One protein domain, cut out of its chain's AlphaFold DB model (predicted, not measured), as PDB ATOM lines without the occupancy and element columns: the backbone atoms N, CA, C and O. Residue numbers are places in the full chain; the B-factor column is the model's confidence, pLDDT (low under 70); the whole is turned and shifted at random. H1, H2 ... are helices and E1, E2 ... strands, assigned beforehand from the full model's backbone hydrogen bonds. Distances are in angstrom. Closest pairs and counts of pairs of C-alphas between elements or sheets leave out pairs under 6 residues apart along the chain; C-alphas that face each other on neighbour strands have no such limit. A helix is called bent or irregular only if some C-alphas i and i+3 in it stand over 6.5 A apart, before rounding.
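Overview. This is residues 18 to 62 of the 63 residues of an uncharacterized protein of Sphingobium yanoikuyae (UniProt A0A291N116). Three helices form a loose, three-sided group, with the short H1 and the longer H3 on two sides of a gap and the short H2 at one end of it, and a small two-stranded hairpin, E1 and E2, reaches away from them to a loop around Asp 42. H2 packs on H3 near Thr 51, where H3 follows directly on the hairpin. The printed part has 45 residues, with three named helices and two named strands in the order H1, H2, E1, E2, H3; the sheet is E1 - E2, antiparallel, and the class is mixed, helices and strands. The whole is only just compact, close to loose, with a radius of gyration of the C-alphas of 11.1 A, and the C-alphas span 30 by 26 by 17 A.

Arrangement. From the first printed residue, H1, residues 18 to 23, and H2, residues 25 to 30, meet only through their link. E1, residues 35 to 37, and E2, residues 47 to 49, form a hairpin of antiparallel neighbour strands, with 143 degrees between their directions. C-alphas 36 and 48 face each other at 4.3 A; N 35 and O 49, at 2.9 A, and N 37 and O 47, at 3.0 A, are within hydrogen-bond range. H3, residues 51 to 60, touches H2; their closest C-alphas, those of Gln 29 and Thr 51, are 5.7 A apart. H2 and H3 run opposite ways at a shallow tilt of 34 degrees, only just short of steep. The closest C-alphas of E1 and H3, those of Val 35 and Thr 51, are 6.4 A apart. H1 is apart from E1 and E2, and only just apart from H3, with closest C-alphas at 8.2 A; H2 is apart from E2. In H2 and H3 every O i to N i+4 pair is within hydrogen-bond range; in H1 it is 1 of 2.

Along the chain. H1 begins at C-alpha 18, (-17.753, -33.108, 54.450), and measures 8.9 A from first to last C-alpha; it is neither bent nor irregular, but only just: C-alphas 19 and 22 are 6.0 A apart. H2 measures 8.7 A, E1 6.3 A and E2 6.1 A; E1 begins at C-alpha 35, (-9.757, -25.831, 42.909). H3, the longest helix, measures 14.6 A and ends at C-alpha 60, (-23.111, -18.518, 51.233).

Size, cuts and confidence. The two C-alphas farthest apart are those of Arg 30 and Asp 42, at 31.9 A. The printed part has no cut and no long link; the link from E1 to E2, of 9 residues, is short, and the links from H1 to H2, H2 to E1 and E2 to H3 are tight. The mean pLDDT of the printed part is 82.0, and the model's confidence is low, under 70, at residues 38 to 46 and 61 to 62.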
ATOM      1  N   ASP A  18     -18.101 -33.096  53.024       91.88
ATOM      2  CA  ASP A  18     -17.753 -33.108  54.450       91.88
ATOM      3  C   ASP A  18     -16.392 -33.761  54.736       91.88
ATOM      4  O   ASP A  18     -15.763 -33.445  55.743       91.88
ATOM      5  N   LYS A  19     -15.907 -34.627  53.839       94.69
ATOM      6  CA  LYS A  19     -14.546 -35.182  53.879       94.69
ATOM      7  C   LYS A  19     -13.547 -34.339  53.099       94.69
ATOM      8  O   LYS A  19     -12.386 -34.277  53.493       94.69
ATOM      9  N   PHE A  20     -13.973 -33.715  52.004       92.19
ATOM     10  CA  PHE A  20     -13.122 -32.850  51.192       92.19
ATOM     11  C   PHE A  20     -12.627 -31.639  51.990       92.19
ATOM     12  O   PHE A  20     -11.423 -31.394  52.047       92.19
ATOM     13  N   ILE A  21     -13.539 -30.931  52.664       92.25
ATOM     14  CA  ILE A  21     -13.218 -29.686  53.373       92.25
ATOM     15  C   ILE A  21     -12.094 -29.878  54.407       92.25
ATOM     16  O   ILE A  21     -11.083 -29.199  54.280       92.25
ATOM     17  N   PRO A  22     -12.197 -30.775  55.408       95.38
ATOM     18  CA  PRO A  22     -11.168 -30.869  56.442       95.38
ATOM     19  C   PRO A  22      -9.889 -31.571  55.974       95.38
ATOM     20  O   PRO A  22      -8.814 -31.250  56.474       95.38
ATOM     21  N   ASN A  23      -9.977 -32.523  55.038       95.31
ATOM     22  CA  ASN A  23      -8.840 -33.392  54.717       95.31
ATOM     23  C   ASN A  23      -8.006 -32.902  53.527       95.31
ATOM     24  O   ASN A  23      -6.853 -33.305  53.404       95.31
ATOM     25  N   TRP A  24      -8.572 -32.068  52.649       94.12
ATOM     26  CA  TRP A  24      -7.915 -31.659  51.403       94.12
ATOM     27  C   TRP A  24      -7.693 -30.154  51.328       94.12
ATOM     28  O   TRP A  24      -6.578 -29.716  51.049       94.12
ATOM     29  N   LEU A  25      -8.726 -29.358  51.613       93.44
ATOM     30  CA  LEU A  25      -8.695 -27.913  51.376       93.44
ATOM     31  C   LEU A  25      -7.537 -27.179  52.091       93.44
ATOM     32  O   LEU A  25      -6.885 -26.363  51.437       93.44
ATOM     33  N   PRO A  26      -7.186 -27.493  53.360       94.75
ATOM     34  CA  PRO A  26      -6.042 -26.868  54.026       94.75
ATOM     35  C   PRO A  26      -4.702 -27.202  53.365       94.75
ATOM     36  O   PRO A  26      -3.816 -26.352  53.299       94.75
ATOM     37  N   GLY A  27      -4.550 -28.434  52.866       95.75
ATOM     38  CA  GLY A  27      -3.348 -28.866  52.151       95.75
ATOM     39  C   GLY A  27      -3.198 -28.127  50.826       95.75
ATOM     40  O   GLY A  27      -2.159 -27.527  50.580       95.75
ATOM     41  N   LEU A  28      -4.275 -28.075  50.037       94.88
ATOM     42  CA  LEU A  28      -4.308 -27.330  48.775       94.88
ATOM     43  C   LEU A  28      -3.974 -25.849  48.984       94.88
ATOM     44  O   LEU A  28      -3.189 -25.283  48.229       94.88
ATOM     45  N   GLN A  29      -4.511 -25.237  50.045       94.38
ATOM     46  CA  GLN A  29      -4.219 -23.846  50.383       94.38
ATOM     47  C   GLN A  29      -2.745 -23.636  50.731       94.38
ATOM     48  O   GLN A  29      -2.122 -22.705  50.227       94.38
ATOM     49  N   ARG A  30      -2.192 -24.489  51.602       95.81
ATOM     50  CA  ARG A  30      -0.780 -24.429  51.999       95.81
ATOM     51  C   ARG A  30       0.140 -24.550  50.786       95.81
ATOM     52  O   ARG A  30       1.165 -23.877  50.737       95.81
ATOM     53  N   ASP A  31      -0.246 -25.384  49.830       97.00
ATOM     54  CA  ASP A  31       0.552 -25.682  48.647       97.00
ATOM     55  C   ASP A  31       0.295 -24.671  47.502       97.00
ATOM     56  O   ASP A  31       0.908 -24.769  46.442       97.00
ATOM     57  N   GLY A  32      -0.576 -23.671  47.712       93.94
ATOM     58  CA  GLY A  32      -0.875 -22.614  46.738       93.94
ATOM     59  C   GLY A  32      -1.669 -23.091  45.519       93.94
ATOM     60  O   GLY A  32      -1.600 -22.467  44.461       93.94
ATOM     61  N   LEU A  33      -2.394 -24.204  45.650       93.56
ATOM     62  CA  LEU A  33      -3.164 -24.819  44.571       93.56
ATOM     63  C   LEU A  33      -4.585 -24.255  44.496       93.56
ATOM     64  O   LEU A  33      -5.196 -23.906  45.507       93.56
ATOM     65  N   PHE A  34      -5.122 -24.221  43.280       90.81
ATOM     66  CA  PHE A  34      -6.498 -23.823  42.997       90.81
ATOM     67  C   PHE A  34      -7.417 -25.047  42.940       90.81
ATOM     68  O   PHE A  34      -6.966 -26.187  42.801       90.81
ATOM     69  N   VAL A  35      -8.721 -24.808  43.062       89.62
ATOM     70  CA  VAL A  35      -9.757 -25.831  42.909       89.62
ATOM     71  C   VAL A  35     -10.497 -25.575  41.606       89.62
ATOM     72  O   VAL A  35     -11.187 -24.565  41.480       89.62
ATOM     73  N   GLY A  36     -10.378 -26.513  40.670       86.31
ATOM     74  CA  GLY A  36     -11.138 -26.488  39.428       86.31
ATOM     75  C   GLY A  36     -12.618 -26.720  39.691       86.31
ATOM     76  O   GLY A  36     -13.015 -27.736  40.275       86.31
ATOM     77  N   MET A  37     -13.443 -25.768  39.275       78.75
ATOM     78  CA  MET A  37     -14.893 -25.884  39.342       78.75
ATOM     79  C   MET A  37     -15.428 -26.404  38.008       78.75
ATOM     80  O   MET A  37     -15.000 -25.984  36.944       78.75
ATOM     81  N   ASN A  38     -16.403 -27.313  38.064       67.31
ATOM     82  CA  ASN A  38     -17.207 -27.732  36.910       67.31
ATOM     83  C   ASN A  38     -16.442 -28.231  35.664       67.31
ATOM     84  O   ASN A  38     -16.880 -27.991  34.542       67.31
ATOM     85  N   TRP A  39     -15.417 -29.069  35.841       57.72
ATOM     86  CA  TRP A  39     -14.777 -29.804  34.731       57.72
ATOM     87  C   TRP A  39     -15.683 -30.845  34.033       57.72
ATOM     88  O   TRP A  39     -15.241 -31.573  33.148       57.72
ATOM     89  N   SER A  40     -16.957 -30.969  34.429       56.00
ATOM     90  CA  SER A  40     -17.940 -31.796  33.719       56.00
ATOM     91  C   SER A  40     -19.373 -31.276  33.917       56.00
ATOM     92  O   SER A  40     -19.902 -31.269  35.027       56.00
ATOM     93  N   GLY A  41     -19.996 -30.821  32.825       53.12
ATOM     94  CA  GLY A  41     -21.379 -30.334  32.743       53.12
ATOM     95  C   GLY A  41     -21.606 -29.501  31.471       53.12
ATOM     96  O   GLY A  41     -20.655 -28.931  30.949       53.12
ATOM     97  N   ASP A  42     -22.850 -29.388  30.983       56.34
ATOM     98  CA  ASP A  42     -23.215 -28.677  29.727       56.34
ATOM     99  C   ASP A  42     -22.836 -27.180  29.694       56.34
ATOM    100  O   ASP A  42     -22.913 -26.519  28.659       56.34
ATOM    101  N   ARG A  43     -22.441 -26.628  30.843       55.88
ATOM    102  CA  ARG A  43     -21.901 -25.277  31.009       55.88
ATOM    103  C   ARG A  43     -20.596 -25.344  31.794       55.88
ATOM    104  O   ARG A  43     -20.513 -24.772  32.879       55.88
ATOM    105  N   SER A  44     -19.619 -26.096  31.290       52.62
ATOM    106  CA  SER A  44     -18.258 -26.092  31.827       52.62
ATOM    107  C   SER A  44     -17.734 -24.658  31.802       52.62
ATOM    108  O   SER A  44     -17.441 -24.098  30.746       52.62
ATOM    109  N   VAL A  45     -17.704 -24.038  32.973       59.00
ATOM    110  CA  VAL A  45     -16.928 -22.831  33.201       59.00
ATOM    111  C   VAL A  45     -15.662 -23.355  33.854       59.00
ATOM    112  O   VAL A  45     -15.722 -23.776  35.007       59.00
ATOM    113  N   ASP A  46     -14.578 -23.436  33.082       62.50
ATOM    114  CA  ASP A  46     -13.260 -23.888  33.543       62.50
ATOM    115  C   ASP A  46     -12.619 -22.809  34.428       62.50
ATOM    116  O   ASP A  46     -11.595 -22.216  34.096       62.50
ATOM    117  N   ASP A  47     -13.278 -22.520  35.547       75.12
ATOM    118  CA  ASP A  47     -12.819 -21.547  36.524       75.12
ATOM    119  C   ASP A  47     -12.078 -22.277  37.642       75.12
ATOM    120  O   ASP A  47     -12.663 -23.004  38.454       75.12
ATOM    121  N   ASP A  48     -10.777 -22.032  37.704       85.56
ATOM    122  CA  ASP A  48      -9.956 -22.348  38.860       85.56
ATOM    123  C   ASP A  48     -10.147 -21.257  39.919       85.56
ATOM    124  O   ASP A  48      -9.861 -20.079  39.689       85.56
ATOM    125  N   VAL A  49     -10.627 -21.639  41.103       88.62
ATOM    126  CA  VAL A  49     -10.858 -20.704  42.216       88.62
ATOM    127  C   VAL A  49      -9.888 -20.951  43.361       88.62
ATOM    128  O   VAL A  49      -9.411 -22.070  43.576       88.62
ATOM    129  N   GLN A  50      -9.592 -19.902  44.128       91.00
ATOM    130  CA  GLN A  50      -8.767 -20.046  45.325       91.00
ATOM    131  C   GLN A  50      -9.509 -20.852  46.402       91.00
ATOM    132  O   GLN A  50     -10.736 -20.828  46.507       91.00
ATOM    133  N   THR A  51      -8.767 -21.565  47.247       90.88
ATOM    134  CA  THR A  51      -9.343 -22.438  48.286       90.88
ATOM    135  C   THR A  51     -10.174 -21.692  49.338       90.88
ATOM    136  O   THR A  51     -11.149 -22.243  49.856       90.88
ATOM    137  N   ASN A  52      -9.838 -20.436  49.645       88.44
ATOM    138  CA  ASN A  52     -10.646 -19.566  50.508       88.44
ATOM    139  C   ASN A  52     -12.010 -19.259  49.872       88.44
ATOM    140  O   ASN A  52     -13.038 -19.407  50.527       88.44
ATOM    141  N   GLU A  53     -12.028 -18.956  48.576       88.25
ATOM    142  CA  GLU A  53     -13.246 -18.673  47.826       88.25
ATOM    143  C   GLU A  53     -14.189 -19.885  47.786       88.25
ATOM    144  O   GLU A  53     -15.408 -19.731  47.873       88.25
ATOM    145  N   VAL A  54     -13.647 -21.109  47.734       88.44
ATOM    146  CA  VAL A  54     -14.453 -22.335  47.873       88.44
ATOM    147  C   VAL A  54     -15.226 -22.333  49.192       88.44
ATOM    148  O   VAL A  54     -16.424 -22.614  49.212       88.44
ATOM    149  N   THR A  55     -14.560 -21.996  50.297       85.56
ATOM    150  CA  THR A  55     -15.188 -21.963  51.627       85.56
ATOM    151  C   THR A  55     -16.265 -20.882  51.702       85.56
ATOM    152  O   THR A  55     -17.370 -21.136  52.197       85.56
ATOM    153  N   ASP A  56     -15.987 -19.703  51.151       86.94
ATOM    154  CA  ASP A  56     -16.932 -18.584  51.122       86.94
ATOM    155  C   ASP A  56     -18.199 -18.945  50.334       86.94
ATOM    156  O   ASP A  56     -19.319 -18.763  50.816       86.94
ATOM    157  N   ARG A  57     -18.046 -19.563  49.157       86.44
ATOM    158  CA  ARG A  57     -19.182 -20.026  48.343       86.44
ATOM    159  C   ARG A  57     -20.012 -21.083  49.083       86.44
ATOM    160  O   ARG A  57     -21.236 -20.986  49.125       86.44
ATOM    161  N   LEU A  58     -19.362 -22.054  49.730       83.56
ATOM    162  CA  LEU A  58     -20.044 -23.119  50.481       83.56
ATOM    163  C   LEU A  58     -20.828 -22.608  51.696       83.56
ATOM    164  O   LEU A  58     -21.855 -23.189  52.056       83.56
ATOM    165  N   THR A  59     -20.355 -21.542  52.341       80.19
ATOM    166  CA  THR A  59     -21.073 -20.911  53.458       80.19
ATOM    167  C   THR A  59     -22.224 -20.031  52.973       80.19
ATOM    168  O   THR A  59     -23.289 -20.043  53.592       80.19
ATOM    169  N   ALA A  60     -22.066 -19.342  51.838       74.88
ATOM    170  CA  ALA A  60     -23.111 -18.518  51.233       74.88
ATOM    171  C   ALA A  60     -24.318 -19.336  50.733       74.88
ATOM    172  O   ALA A  60     -25.453 -18.891  50.876       74.88
ATOM    173  N   THR A  61     -24.097 -20.544  50.199       60.97
ATOM    174  CA  THR A  61     -25.165 -21.430  49.684       60.97
ATOM    175  C   THR A  61     -25.969 -22.148  50.784       60.97
ATOM    176  O   THR A  61     -26.970 -22.791  50.492       60.97
ATOM    177  N   ARG A  62     -25.572 -22.051  52.061       58.00
ATOM    178  CA  ARG A  62     -26.298 -22.652  53.204       58.00
ATOM    179  C   ARG A  62     -27.375 -21.736  53.824       58.00
ATOM    180  O   ARG A  62     -27.836 -22.031  54.926       58.00
TER     181      ARG A  62